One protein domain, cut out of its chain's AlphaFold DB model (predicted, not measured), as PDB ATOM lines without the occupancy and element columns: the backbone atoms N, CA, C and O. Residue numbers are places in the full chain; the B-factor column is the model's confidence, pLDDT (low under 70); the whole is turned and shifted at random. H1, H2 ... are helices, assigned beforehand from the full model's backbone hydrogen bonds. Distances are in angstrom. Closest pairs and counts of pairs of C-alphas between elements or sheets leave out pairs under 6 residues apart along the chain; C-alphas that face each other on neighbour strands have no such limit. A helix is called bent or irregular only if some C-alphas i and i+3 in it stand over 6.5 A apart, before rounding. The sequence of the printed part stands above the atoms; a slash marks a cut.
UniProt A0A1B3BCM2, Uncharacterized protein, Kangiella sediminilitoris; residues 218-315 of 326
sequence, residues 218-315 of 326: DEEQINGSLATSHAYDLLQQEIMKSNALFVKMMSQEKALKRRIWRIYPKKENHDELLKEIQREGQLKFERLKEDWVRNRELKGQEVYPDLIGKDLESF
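AT A GLANCE: This is residues 218 to 315 of the 326 residues of an uncharacterized protein of Kangiella sediminilitoris (UniProt A0A1B3BCM2). Two long helices, H1 and H4, cross as an X, and the short helices H2 and H3 fold back one after the other along one side of H1. After H4 a long link leads away to the small helix H5, which lies by itself, far from the crossing. The printed part has 98 residues with five named helices, H1 to H5 in chain order, and no named strand, so its class is all helix. It is loose, with a radius of gyration of the C-alphas of 16.3 A, and only just flat, spanning 50 by 34 by 15 A.

IN THESE COORDINATES: H1, residues 219 to 239, begins at C-alpha 219 (19.597, 12.288, -44.517) and is 30.0 A long. H2 is residues 244 to 250, 10.0 A, and H3 residues 253 to 263, 17.0 A. H4, residues 270 to 298, is the longest at 41.2 A and ends at C-alpha 298 (43.436, 24.436, -70.344). H5, residues 310 to 315, is 9.7 A long, ends at C-alpha 315 (64.162, 20.700, -43.448), and is irregular, with C-alphas 311 and 314 7.2 A apart.

HOW THE PARTS SIT: H1 and H4 touch, through residues 277 to 289 alone of H4, at a steep tilt of 50 degrees, the same way; their closest C-alphas, of Ala 227 and Gly 281, are 4.2 A apart. H2 is close to H1 but not clearly touching it, at a shallow tilt of 25 degrees, opposite ways; the closest C-alphas, of Gln 237 and Val 247, are 5.6 A apart. H3 is also close to H1 but not clearly touching, with the C-alphas of His 230 and Leu 256 closest at 7.5 A. H3 touches H4 through residues 270 to 274 alone of H4, at a steep tilt of 59 degrees, with the C-alphas of Lys 257 and Leu 274 closest at 6.6 A. H5 is apart from H1, H2, H3 and H4. Each O i to N i+4 pair is within hydrogen-bond range in H1 and H2, against 5 of 7 in H3, 24 of 25 in H4 and 0 of 2 in H5, where 1 of 3 O i to N i+3 pairs is.

THE WHOLE: The C-alphas farthest apart, of Asp 218 and Asp 311, are 51.0 A apart. The printed part has no cut. The link from H4 to H5, 11 residues, is long. Confidence is low, under 70, at residues 252 to 254, of which 253 and 254 belong to H3.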
ATOM      1  N   ASP A 218      16.555  16.025 -45.125       95.38
ATOM      2  CA  ASP A 218      16.709  14.630 -45.501       95.38
ATOM      3  C   ASP A 218      18.151  14.123 -45.277       95.38
ATOM      4  O   ASP A 218      19.133  14.844 -45.500       95.38
ATOM      5  N   GLU A 219      18.285  12.876 -44.809       93.81
ATOM      6  CA  GLU A 219      19.597  12.288 -44.517       93.81
ATOM      7  C   GLU A 219      20.473  12.174 -45.772       93.81
ATOM      8  O   GLU A 219      21.686  12.344 -45.655       93.81
ATOM      9  N   GLU A 220      19.894  11.953 -46.957       95.62
ATOM     10  CA  GLU A 220      20.621  11.913 -48.231       95.62
ATOM     11  C   GLU A 220      21.306  13.256 -48.500       95.62
ATOM     12  O   GLU A 220      22.487  13.298 -48.848       95.62
ATOM     13  N   GLN A 221      20.619  14.374 -48.251       96.06
ATOM     14  CA  GLN A 221      21.188  15.711 -48.444       96.06
ATOM     15  C   GLN A 221      22.312  16.002 -47.440       96.06
ATOM     16  O   GLN A 221      23.383  16.494 -47.817       96.06
ATOM     17  N   ILE A 222      22.109  15.652 -46.165       96.25
ATOM     18  CA  ILE A 222      23.121  15.823 -45.111       96.25
ATOM     19  C   ILE A 222      24.369  14.987 -45.434       96.25
ATOM     20  O   ILE A 222      25.498  15.490 -45.380       96.25
ATOM     21  N   ASN A 223      24.173  13.717 -45.795       96.19
ATOM     22  CA  ASN A 223      25.251  12.797 -46.146       96.19
ATOM     23  C   ASN A 223      25.951  13.234 -47.434       96.19
ATOM     24  O   ASN A 223      27.179  13.217 -47.482       96.19
ATOM     25  N   GLY A 224      25.207  13.738 -48.420       97.12
ATOM     26  CA  GLY A 224      25.746  14.307 -49.650       97.12
ATOM     27  C   GLY A 224      26.672  15.500 -49.395       97.12
ATOM     28  O   GLY A 224      27.727  15.606 -50.032       97.12
ATOM     29  N   SER A 225      26.352  16.362 -48.423       96.94
ATOM     30  CA  SER A 225      27.248  17.451 -48.004       96.94
ATOM     31  C   SER A 225      28.511  16.917 -47.313       96.94
ATOM     32  O   SER A 225      29.622  17.360 -47.613       96.94
ATOM     33  N   LEU A 226      28.392  15.903 -46.448       95.94
ATOM     34  CA  LEU A 226      29.553  15.254 -45.818       95.94
ATOM     35  C   LEU A 226      30.456  14.537 -46.828       95.94
ATOM     36  O   LEU A 226      31.680  14.655 -46.741       95.94
ATOM     37  N   ALA A 227      29.865  13.842 -47.797       97.00
ATOM     38  CA  ALA A 227      30.568  13.190 -48.893       97.00
ATOM     39  C   ALA A 227      31.307  14.220 -49.754       97.00
ATOM     40  O   ALA A 227      32.470  14.020 -50.089       97.00
ATOM     41  N   THR A 228      30.679  15.366 -50.040       97.38
ATOM     42  CA  THR A 228      31.322  16.466 -50.776       97.38
ATOM     43  C   THR A 228      32.477  17.072 -49.971       97.38
ATOM     44  O   THR A 228      33.576  17.219 -50.501       97.38
ATOM     45  N   SER A 229      32.312  17.298 -48.659       95.31
ATOM     46  CA  SER A 229      33.434  17.690 -47.791       95.31
ATOM     47  C   SER A 229      34.580  16.676 -47.818       95.31
ATOM     48  O   SER A 229      35.729  17.086 -47.674       95.31
ATOM     49  N   HIS A 230      34.298  15.377 -47.903       95.25
ATOM     50  CA  HIS A 230      35.346  14.362 -47.983       95.25
ATOM     51  C   HIS A 230      36.021  14.352 -49.359       95.25
ATOM     52  O   HIS A 230      37.240  14.253 -49.435       95.25
ATOM     53  N   ALA A 231      35.257  14.541 -50.433       96.81
ATOM     54  CA  ALA A 231      35.781  14.620 -51.791       96.81
ATOM     55  C   ALA A 231      36.803  15.758 -51.958       96.81
ATOM     56  O   ALA A 231      37.862  15.549 -52.542       96.81
ATOM     57  N   TYR A 232      36.537  16.935 -51.380       95.56
ATOM     58  CA  TYR A 232      37.494  18.049 -51.389       95.56
ATOM     59  C   TYR A 232      38.732  17.813 -50.509       95.56
ATOM     60  O   TYR A 232      39.790  18.364 -50.802       95.56
ATOM     61  N   ASP A 233      38.628  17.001 -49.451       92.94
ATOM     62  CA  ASP A 233      39.790  16.561 -48.658       92.94
ATOM     63  C   ASP A 233      40.698  15.646 -49.493       92.94
ATOM     64  O   ASP A 233      41.905  15.870 -49.570       92.94
ATOM     65  N   LEU A 234      40.109  14.687 -50.216       94.31
ATOM     66  CA  LEU A 234      40.837  13.831 -51.156       94.31
ATOM     67  C   LEU A 234      41.464  14.639 -52.301       94.31
ATOM     68  O   LEU A 234      42.639  14.444 -52.608       94.31
ATOM     69  N   LEU A 235      40.718  15.580 -52.893       95.56
ATOM     70  CA  LEU A 235      41.227  16.443 -53.964       95.56
ATOM     71  C   LEU A 235      42.443  17.239 -53.493       95.56
ATOM     72  O   LEU A 235      43.465  17.264 -54.170       95.56
ATOM     73  N   GLN A 236      42.359  17.858 -52.318       93.12
ATOM     74  CA  GLN A 236      43.460  18.645 -51.785       93.12
ATOM     75  C   GLN A 236      44.710  17.792 -51.521       93.12
ATOM     76  O   GLN A 236      45.825  18.233 -51.810       93.12
ATOM     77  N   GLN A 237      44.543  16.574 -50.998       92.50
ATOM     78  CA  GLN A 237      45.652  15.634 -50.810       92.50
ATOM     79  C   GLN A 237      46.276  15.217 -52.148       92.50
ATOM     80  O   GLN A 237      47.499  15.162 -52.252       92.50
ATOM     81  N   GLU A 238      45.456  14.979 -53.174       94.88
ATOM     82  CA  GLU A 238      45.907  14.617 -54.520       94.88
ATOM     83  C   GLU A 238      46.664  15.767 -55.202       94.88
ATOM     84  O   GLU A 238      47.741  15.542 -55.754       94.88
ATOM     85  N   ILE A 239      46.163  17.006 -55.115       94.50
ATOM     86  CA  ILE A 239      46.849  18.208 -55.627       94.50
ATOM     87  C   ILE A 239      48.226  18.351 -54.975       94.50
ATOM     88  O   ILE A 239      49.217  18.645 -55.639       94.50
ATOM     89  N   MET A 240      48.289  18.095 -53.670       92.31
ATOM     90  CA  MET A 240      49.478  18.304 -52.851       92.31
ATOM     91  C   MET A 240      50.351  17.061 -52.707       92.31
ATOM     92  O   MET A 240      51.276  17.080 -51.899       92.31
ATOM     93  N   LYS A 241      50.112  15.992 -53.476       91.88
ATOM     94  CA  LYS A 241      50.796  14.695 -53.311       91.88
ATOM     95  C   LYS A 241      52.323  14.765 -53.420       91.88
ATOM     96  O   LYS A 241      53.011  13.976 -52.777       91.88
ATOM     97  N   SER A 242      52.849  15.725 -54.180       90.31
ATOM     98  CA  SER A 242      54.292  15.992 -54.287       90.31
ATOM     99  C   SER A 242      54.867  16.653 -53.023       90.31
ATOM    100  O   SER A 242      56.056  16.552 -52.746       90.31
ATOM    101  N   ASN A 243      54.017  17.264 -52.194       91.56
ATOM    102  CA  ASN A 243      54.382  18.041 -51.014       91.56
ATOM    103  C   ASN A 243      54.012  17.309 -49.716       91.56
ATOM    104  O   ASN A 243      53.075  17.677 -49.000       91.56
ATOM    105  N   ALA A 244      54.782  16.271 -49.381       88.56
ATOM    106  CA  ALA A 244      54.485  15.362 -48.270       88.56
ATOM    107  C   ALA A 244      54.230  16.059 -46.916       88.56
ATOM    108  O   ALA A 244      53.400  15.590 -46.135       88.56
ATOM    109  N   LEU A 245      54.906  17.182 -46.631       89.25
ATOM    110  CA  LEU A 245      54.682  17.942 -45.395       89.25
ATOM    111  C   LEU A 245      53.250  18.486 -45.333       89.25
ATOM    112  O   LEU A 245      52.575  18.294 -44.322       89.25
ATOM    113  N   PHE A 246      52.773  19.123 -46.404       88.00
ATOM    114  CA  PHE A 246      51.424  19.683 -46.436       88.00
ATOM    115  C   PHE A 246      50.373  18.581 -46.367       88.00
ATOM    116  O   PHE A 246      49.447  18.695 -45.568       88.00
ATOM    117  N   VAL A 247      50.550  17.473 -47.095       87.12
ATOM    118  CA  VAL A 247      49.644  16.313 -46.994       87.12
ATOM    119  C   VAL A 247      49.530  15.832 -45.545       87.12
ATOM    120  O   VAL A 247      48.426  15.606 -45.058       87.12
ATOM    121  N   LYS A 248      50.648  15.734 -44.812       85.19
ATOM    122  CA  LYS A 248      50.636  15.345 -43.391       85.19
ATOM    123  C   LYS A 248      49.979  16.389 -42.488       85.19
ATOM    124  O   LYS A 248      49.227  16.009 -41.598       85.19
ATOM    125  N   MET A 249      50.225  17.678 -42.720       80.75
ATOM    126  CA  MET A 249      49.598  18.767 -41.960       80.75
ATOM    127  C   MET A 249      48.082  18.833 -42.164       80.75
ATOM    128  O   MET A 249      47.351  19.193 -41.244       80.75
ATOM    129  N   MET A 250      47.617  18.501 -43.368       75.94
ATOM    130  CA  MET A 250      46.215  18.625 -43.760       75.94
ATOM    131  C   MET A 250      45.436  17.322 -43.601       75.94
ATOM    132  O   MET A 250      44.214  17.373 -43.543       75.94
ATOM    133  N   SER A 251      46.109  16.173 -43.479       71.88
ATOM    134  CA  SER A 251      45.452  14.877 -43.304       71.88
ATOM    135  C   SER A 251      44.538  14.888 -42.080       71.88
ATOM    136  O   SER A 251      44.972  15.042 -40.935       71.88
ATOM    137  N   GLN A 252      43.240  14.700 -42.322       65.69
ATOM    138  CA  GLN A 252      42.224  14.643 -41.276       65.69
ATOM    139  C   GLN A 252      41.510  13.288 -41.235       65.69
ATOM    140  O   GLN A 252      40.317  13.231 -40.941       65.69
ATOM    141  N   GLU A 253      42.215  12.180 -41.478       59.56
ATOM    142  CA  GLU A 253      41.607  10.840 -41.582       59.56
ATOM    143  C   GLU A 253      40.749  10.482 -40.346       59.56
ATOM    144  O   GLU A 253      39.587  10.084 -40.450       59.56
ATOM    145  N   LYS A 254      41.247  10.774 -39.135       66.75
ATOM    146  CA  LYS A 254      40.496  10.589 -37.872       66.75
ATOM    147  C   LYS A 254      39.362  11.604 -37.659       66.75
ATOM    148  O   LYS A 254      38.636  11.529 -36.665       66.75
ATOM    149  N   ALA A 255      39.226  12.622 -38.501       78.12
ATOM    150  CA  ALA A 255      38.239  13.681 -38.331       78.12
ATOM    151  C   ALA A 255      36.898  13.361 -38.996       78.12
ATOM    152  O   ALA A 255      35.883  13.735 -38.416       78.12
ATOM    153  N   LEU A 256      36.851  12.644 -40.129       83.56
ATOM    154  CA  LEU A 256      35.571  12.309 -40.771       83.56
ATOM    155  C   LEU A 256      34.678  11.484 -39.836       83.56
ATOM    156  O   LEU A 256      33.547  11.885 -39.568       83.56
ATOM    157  N   LYS A 257      35.222  10.415 -39.234       85.75
ATOM    158  CA  LYS A 257      34.508   9.621 -38.221       85.75
ATOM    159  C   LYS A 257      33.980  10.517 -37.095       85.75
ATOM    160  O   LYS A 257      32.782  10.544 -36.848       85.75
ATOM    161  N   ARG A 258      34.836  11.335 -36.467       85.69
ATOM    162  CA  ARG A 258      34.417  12.260 -35.392       85.69
ATOM    163  C   ARG A 258      33.295  13.218 -35.814       85.69
ATOM    164  O   ARG A 258      32.430  13.523 -34.997       85.69
ATOM    165  N   ARG A 259      33.283  13.686 -37.065       85.00
ATOM    166  CA  ARG A 259      32.232  14.575 -37.590       85.00
ATOM    167  C   ARG A 259      30.900  13.852 -37.759       85.00
ATOM    168  O   ARG A 259      29.888  14.383 -37.318       85.00
ATOM    169  N   ILE A 260      30.905  12.639 -38.318       88.06
ATOM    170  CA  ILE A 260      29.691  11.816 -38.447       88.06
ATOM    171  C   ILE A 260      29.093  11.555 -37.061       88.06
ATOM    172  O   ILE A 260      27.900  11.759 -36.855       88.06
ATOM    173  N   TRP A 261      29.930  11.196 -36.084       88.44
ATOM    174  CA  TRP A 261      29.503  11.006 -34.696       88.44
ATOM    175  C   TRP A 261      28.892  12.270 -34.076       88.44
ATOM    176  O   TRP A 261      27.947  12.172 -33.301       88.44
ATOM    177  N   ARG A 262      29.397  13.458 -34.426       87.94
ATOM    178  CA  ARG A 262      28.854  14.734 -33.940       87.94
ATOM    179  C   ARG A 262      27.472  15.049 -34.517       87.94
ATOM    180  O   ARG A 262      26.639  15.581 -33.795       87.94
ATOM    181  N   ILE A 263      27.244  14.744 -35.793       89.44
ATOM    182  CA  ILE A 263      25.967  14.999 -36.481       89.44
ATOM    183  C   ILE A 263      24.920  13.944 -36.098       89.44
ATOM    184  O   ILE A 263      23.746  14.261 -35.912       89.44
ATOM    185  N   TYR A 264      25.351  12.695 -35.916       90.56
ATOM    186  CA  TYR A 264      24.482  11.554 -35.642       90.56
ATOM    187  C   TYR A 264      24.844  10.836 -34.332       90.56
ATOM    188  O   TYR A 264      25.123   9.641 -34.363       90.56
ATOM    189  N   PRO A 265      24.818  11.476 -33.151       86.50
ATOM    190  CA  PRO A 265      25.335  10.870 -31.917       86.50
ATOM    191  C   PRO A 265      24.590   9.605 -31.459       86.50
ATOM    192  O   PRO A 265      25.131   8.834 -30.674       86.50
ATOM    193  N   LYS A 266      23.355   9.393 -31.933       86.94
ATOM    194  CA  LYS A 266      22.480   8.273 -31.544       86.94
ATOM    195  C   LYS A 266      22.330   7.187 -32.618       86.94
ATOM    196  O   LYS A 266      21.517   6.290 -32.438       86.94
ATOM    197  N   LYS A 267      23.028   7.289 -33.752       87.00
ATOM    198  CA  LYS A 267      22.914   6.298 -34.835       87.00
ATOM    199  C   LYS A 267      23.665   5.031 -34.428       87.00
ATOM    200  O   LYS A 267      24.771   5.130 -33.927       87.00
ATOM    201  N   GLU A 268      23.069   3.857 -34.591       80.62
ATOM    202  CA  GLU A 268      23.691   2.608 -34.118       80.62
ATOM    203  C   GLU A 268      24.786   2.110 -35.082       80.62
ATOM    204  O   GLU A 268      25.803   1.575 -34.648       80.62
ATOM    205  N   ASN A 269      24.643   2.390 -36.384       88.38
ATOM    206  CA  ASN A 269      25.531   1.885 -37.438       88.38
ATOM    207  C   ASN A 269      26.476   2.964 -38.001       88.38
ATOM    208  O   ASN A 269      26.525   3.199 -39.211       88.38
ATOM    209  N   HIS A 270      27.246   3.651 -37.148       88.12
ATOM    210  CA  HIS A 270      28.186   4.691 -37.610       88.12
ATOM    211  C   HIS A 270      29.207   4.202 -38.633       88.12
ATOM    212  O   HIS A 270      29.595   4.974 -39.506       88.12
ATOM    213  N   ASP A 271      29.672   2.960 -38.515       89.44
ATOM    214  CA  ASP A 271      30.710   2.436 -39.404       89.44
ATOM    215  C   ASP A 271      30.165   2.124 -40.811       89.44
ATOM    216  O   ASP A 271      30.894   2.284 -41.789       89.44
ATOM    217  N   GLU A 272      28.891   1.740 -40.943       92.69
ATOM    218  CA  GLU A 272      28.237   1.581 -42.253       92.69
ATOM    219  C   GLU A 272      28.028   2.940 -42.919       92.69
ATOM    220  O   GLU A 272      28.423   3.126 -44.069       92.69
ATOM    221  N   LEU A 273      27.521   3.917 -42.162       92.50
ATOM    222  CA  LEU A 273      27.356   5.287 -42.642       92.50
ATOM    223  C   LEU A 273      28.697   5.921 -43.046       92.50
ATOM    224  O   LEU A 273      28.785   6.625 -44.049       92.50
ATOM    225  N   LEU A 274      29.767   5.662 -42.286       92.88
ATOM    226  CA  LEU A 274      31.111   6.111 -42.645       92.88
ATOM    227  C   LEU A 274      31.544   5.539 -43.999       92.88
ATOM    228  O   LEU A 274      32.022   6.298 -44.837       92.88
ATOM    229  N   LYS A 275      31.347   4.235 -44.231       94.25
ATOM    230  CA  LYS A 275      31.679   3.596 -45.514       94.25
ATOM    231  C   LYS A 275      30.859   4.163 -46.668       94.25
ATOM    232  O   LYS A 275      31.398   4.351 -47.754       94.25
ATOM    233  N   GLU A 276      29.579   4.438 -46.443       94.75
ATOM    234  CA  GLU A 276      28.703   5.053 -47.438       94.75
ATOM    235  C   GLU A 276      29.196   6.451 -47.829       94.75
ATOM    236  O   GLU A 276      29.472   6.690 -49.005       94.75
ATOM    237  N   ILE A 277      29.422   7.325 -46.843       95.25
ATOM    238  CA  ILE A 277      29.946   8.681 -47.060       95.25
ATOM    239  C   ILE A 277      31.319   8.641 -47.744       95.25
ATOM    240  O   ILE A 277      31.592   9.454 -48.624       95.25
ATOM    241  N   GLN A 278      32.186   7.695 -47.373       95.50
ATOM    242  CA  GLN A 278      33.487   7.508 -48.020       95.50
ATOM    243  C   GLN A 278      33.344   7.078 -49.482       95.50
ATOM    244  O   GLN A 278      34.002   7.645 -50.351       95.50
ATOM    245  N   ARG A 279      32.463   6.117 -49.775       96.94
ATOM    246  CA  ARG A 279      32.200   5.644 -51.142       96.94
ATOM    247  C   ARG A 279      31.662   6.766 -52.026       96.94
ATOM    248  O   ARG A 279      32.134   6.944 -53.145       96.94
ATOM    249  N   GLU A 280      30.688   7.526 -51.538       97.44
ATOM    250  CA  GLU A 280      30.145   8.669 -52.276       97.44
ATOM    251  C   GLU A 280      31.161   9.797 -52.431       97.44
ATOM    252  O   GLU A 280      31.261  10.398 -53.502       97.44
ATOM    253  N   GLY A 281      31.952  10.053 -51.386       97.25
ATOM    254  CA  GLY A 281      33.056  11.001 -51.433       97.25
ATOM    255  C   GLY A 281      34.085  10.626 -52.497       97.25
ATOM    256  O   GLY A 281      34.496  11.496 -53.256       97.25
ATOM    257  N   GLN A 282      34.426   9.339 -52.633       97.88
ATOM    258  CA  GLN A 282      35.321   8.859 -53.688       97.88
ATOM    259  C   GLN A 282      34.741   9.115 -55.084       97.88
ATOM    260  O   GLN A 282      35.437   9.630 -55.952       97.88
ATOM    261  N   LEU A 283      33.457   8.810 -55.306       97.94
ATOM    262  CA  LEU A 283      32.804   9.054 -56.600       97.94
ATOM    263  C   LEU A 283      32.800  10.543 -56.977       97.94
ATOM    264  O   LEU A 283      33.007  10.893 -58.137       97.94
ATOM    265  N   LYS A 284      32.561  11.422 -55.999       98.25
ATOM    266  CA  LYS A 284      32.636  12.876 -56.186       98.25
ATOM    267  C   LYS A 284      34.074  13.339 -56.428       98.25
ATOM    268  O   LYS A 284      34.286  14.197 -57.277       98.25
ATOM    269  N   PHE A 285      35.045  12.761 -55.725       98.12
ATOM    270  CA  PHE A 285      36.464  13.065 -55.894       98.12
ATOM    271  C   PHE A 285      36.947  12.772 -57.315       98.12
ATOM    272  O   PHE A 285      37.617  13.626 -57.880       98.12
ATOM    273  N   GLU A 286      36.582  11.635 -57.916       98.44
ATOM    274  CA  GLU A 286      37.013  11.330 -59.290       98.44
ATOM    275  C   GLU A 286      36.542  12.408 -60.279       98.44
ATOM    276  O   GLU A 286      37.329  12.886 -61.090       98.44
ATOM    277  N   ARG A 287      35.295  12.882 -60.140       97.62
ATOM    278  CA  ARG A 287      34.767  13.981 -60.971       97.62
ATOM    279  C   ARG A 287      35.517  15.289 -60.731       97.62
ATOM    280  O   ARG A 287      35.962  15.927 -61.677       97.62
ATOM    281  N   LEU A 288      35.705  15.661 -59.464       97.75
ATOM    282  CA  LEU A 288      36.454  16.866 -59.098       97.75
ATOM    283  C   LEU A 288      37.901  16.817 -59.607       97.75
ATOM    284  O   LEU A 288      38.449  17.834 -60.021       97.75
ATOM    285  N   LYS A 289      38.526  15.639 -59.594       98.25
ATOM    286  CA  LYS A 289      39.875  15.424 -60.110       98.25
ATOM    287  C   LYS A 289      39.925  15.590 -61.626       98.25
ATOM    288  O   LYS A 289      40.834  16.250 -62.119       98.25
ATOM    289  N   GLU A 290      38.976  15.013 -62.357       97.81
ATOM    290  CA  GLU A 290      38.865  15.201 -63.809       97.81
ATOM    291  C   GLU A 290      38.698  16.684 -64.166       97.81
ATOM    292  O   GLU A 290      39.393  17.189 -65.051       97.81
ATOM    293  N   ASP A 291      37.832  17.393 -63.440       96.44
ATOM    294  CA  ASP A 291      37.609  18.828 -63.620       96.44
ATOM    295  C   ASP A 291      38.871  19.645 -63.312       96.44
ATOM    296  O   ASP A 291      39.264  20.496 -64.110       96.44
ATOM    297  N   TRP A 292      39.554  19.339 -62.205       97.31
ATOM    298  CA  TRP A 292      40.816  19.969 -61.821       97.31
ATOM    299  C   TRP A 292      41.894  19.820 -62.897       97.31
ATOM    300  O   TRP A 292      42.489  20.812 -63.325       97.31
ATOM    301  N   VAL A 293      42.134  18.582 -63.345       97.88
ATOM    302  CA  VAL A 293      43.131  18.264 -64.378       97.88
ATOM    303  C   VAL A 293      42.818  19.049 -65.646       97.88
ATOM    304  O   VAL A 293      43.662  19.806 -66.122       97.88
ATOM    305  N   ARG A 294      41.580  18.936 -66.137       97.31
ATOM    306  CA  ARG A 294      41.136  19.605 -67.360       97.31
ATOM    307  C   ARG A 294      41.313  21.120 -67.270       97.31
ATOM    308  O   ARG A 294      41.850  21.725 -68.194       97.31
ATOM    309  N   ASN A 295      40.882  21.745 -66.176       96.62
ATOM    310  CA  ASN A 295      40.926  23.201 -66.042       96.62
ATOM    311  C   ASN A 295      42.366  23.726 -65.928       96.62
ATOM    312  O   ASN A 295      42.700  24.728 -66.564       96.62
ATOM    313  N   ARG A 296      43.246  23.039 -65.184       96.81
ATOM    314  CA  ARG A 296      44.675  23.399 -65.091       96.81
ATOM    315  C   ARG A 296      45.384  23.243 -66.435       96.81
ATOM    316  O   ARG A 296      46.118  24.144 -66.835       96.81
ATOM    317  N   GLU A 297      45.126  22.152 -67.157       96.88
ATOM    318  CA  GLU A 297      45.691  21.915 -68.491       96.88
ATOM    319  C   GLU A 297      45.248  22.987 -69.496       96.88
ATOM    320  O   GLU A 297      46.086  23.535 -70.212       96.88
ATOM    321  N   LEU A 298      43.961  23.356 -69.499       96.81
ATOM    322  CA  LEU A 298      43.436  24.436 -70.344       96.81
ATOM    323  C   LEU A 298      44.097  25.789 -70.053       96.81
ATOM    324  O   LEU A 298      44.299  26.586 -70.969       96.81
ATOM    325  N   LYS A 299      44.459  26.041 -68.792       95.38
ATOM    326  CA  LYS A 299      45.179  27.249 -68.363       95.38
ATOM    327  C   LYS A 299      46.698  27.160 -68.564       95.38
ATOM    328  O   LYS A 299      47.397  28.136 -68.302       95.38
ATOM    329  N   GLY A 300      47.228  26.018 -69.012       96.25
ATOM    330  CA  GLY A 300      48.670  25.788 -69.147       96.25
ATOM    331  C   GLY A 300      49.414  25.765 -67.808       96.25
ATOM    332  O   GLY A 300      50.598  26.096 -67.753       96.25
ATOM    333  N   GLN A 301      48.724  25.418 -66.722       95.12
ATOM    334  CA  GLN A 301      49.276  25.394 -65.373       95.12
ATOM    335  C   GLN A 301      49.585  23.958 -64.919       95.12
ATOM    336  O   GLN A 301      48.983  22.989 -65.378       95.12
ATOM    337  N   GLU A 302      50.521  23.803 -63.982       94.88
ATOM    338  CA  GLU A 302      50.946  22.486 -63.494       94.88
ATOM    339  C   GLU A 302      49.831  21.753 -62.731       94.88
ATOM    340  O   GLU A 302      49.338  22.230 -61.717       94.88
ATOM    341  N   VAL A 303      49.428  20.559 -63.149       95.44
ATOM    342  CA  VAL A 303      48.312  19.856 -62.488       95.44
ATOM    343  C   VAL A 303      48.609  19.523 -61.013       95.44
ATOM    344  O   VAL A 303      47.720  19.634 -60.170       95.44
ATOM    345  N   TYR A 304      49.854  19.151 -60.697       95.00
ATOM    346  CA  TYR A 304      50.295  18.740 -59.358       95.00
ATOM    347  C   TYR A 304      51.563  19.508 -58.960       95.00
ATOM    348  O   TYR A 304      52.662  19.011 -59.203       95.00
ATOM    349  N   PRO A 305      51.431  20.718 -58.397       91.56
ATOM    350  CA  PRO A 305      52.556  21.612 -58.154       91.56
ATOM    351  C   PRO A 305      53.538  21.055 -57.120       91.56
ATOM    352  O   PRO A 305      53.132  20.618 -56.039       91.56
ATOM    353  N   ASP A 306      54.834  21.131 -57.414       92.88
ATOM    354  CA  ASP A 306      55.895  20.944 -56.417       92.88
ATOM    355  C   ASP A 306      56.258  22.296 -55.787       92.88
ATOM    356  O   ASP A 306      56.861  23.166 -56.414       92.88
ATOM    357  N   LEU A 307      55.821  22.497 -54.548       92.00
ATOM    358  CA  LEU A 307      55.947  23.761 -53.824       92.00
ATOM    359  C   LEU A 307      57.213  23.803 -52.968       92.00
ATOM    360  O   LEU A 307      57.690  24.884 -52.622       92.00
ATOM    361  N   ILE A 308      57.742  22.640 -52.577       92.19
ATOM    362  CA  ILE A 308      58.902  22.554 -51.695       92.19
ATOM    363  C   ILE A 308      60.175  22.610 -52.539       92.19
ATOM    364  O   ILE A 308      60.621  21.619 -53.110       92.19
ATOM    365  N   GLY A 309      60.808  23.783 -52.559       87.25
ATOM    366  CA  GLY A 309      62.119  23.959 -53.175       87.25
ATOM    367  C   GLY A 309      63.196  23.039 -52.577       87.25
ATOM    368  O   GLY A 309      63.121  22.598 -51.426       87.25
ATOM    369  N   LYS A 310      64.251  22.772 -53.361       89.19
ATOM    370  CA  LYS A 310      65.395  21.925 -52.953       89.19
ATOM    371  C   LYS A 310      66.076  22.406 -51.668       89.19
ATOM    372  O   LYS A 310      66.639  21.607 -50.924       89.19
ATOM    373  N   ASP A 311      66.034  23.706 -51.411       90.06
ATOM    374  CA  ASP A 311      66.544  24.357 -50.207       90.06
ATOM    375  C   ASP A 311      65.757  23.980 -48.939       90.06
ATOM    376  O   ASP A 311      66.337  23.908 -47.856       90.06
ATOM    377  N   LEU A 312      64.469  23.645 -49.069       93.31
ATOM    378  CA  LEU A 312      63.586  23.270 -47.958       93.31
ATOM    379  C   LEU A 312      63.400  21.750 -47.814       93.31
ATOM    380  O   LEU A 312      62.856  21.278 -46.813       93.31
ATOM    381  N   GLU A 313      63.870  20.950 -48.771       92.75
ATOM    382  CA  GLU A 313      63.657  19.497 -48.799       92.75
ATOM    383  C   GLU A 313      64.228  18.787 -47.557       92.75
ATOM    384  O   GLU A 313      63.571  17.954 -46.928       92.75
ATOM    385  N   SER A 314      65.454  19.134 -47.152       92.94
ATOM    386  CA  SER A 314      66.087  18.532 -45.969       92.94
ATOM    387  C   SER A 314      65.363  18.911 -44.670       92.94
ATOM    388  O   SER A 314      65.160  18.062 -43.794       92.94
ATOM    389  N   PHE A 315      64.916  20.166 -44.575       93.94
ATOM    390  CA  PHE A 315      64.162  20.700 -43.448       93.94
ATOM    391  C   PHE A 315      62.803  20.004 -43.304       93.94
ATOM    392  O   PHE A 315      62.479  19.488 -42.231       93.94
TER     393      PHE A 315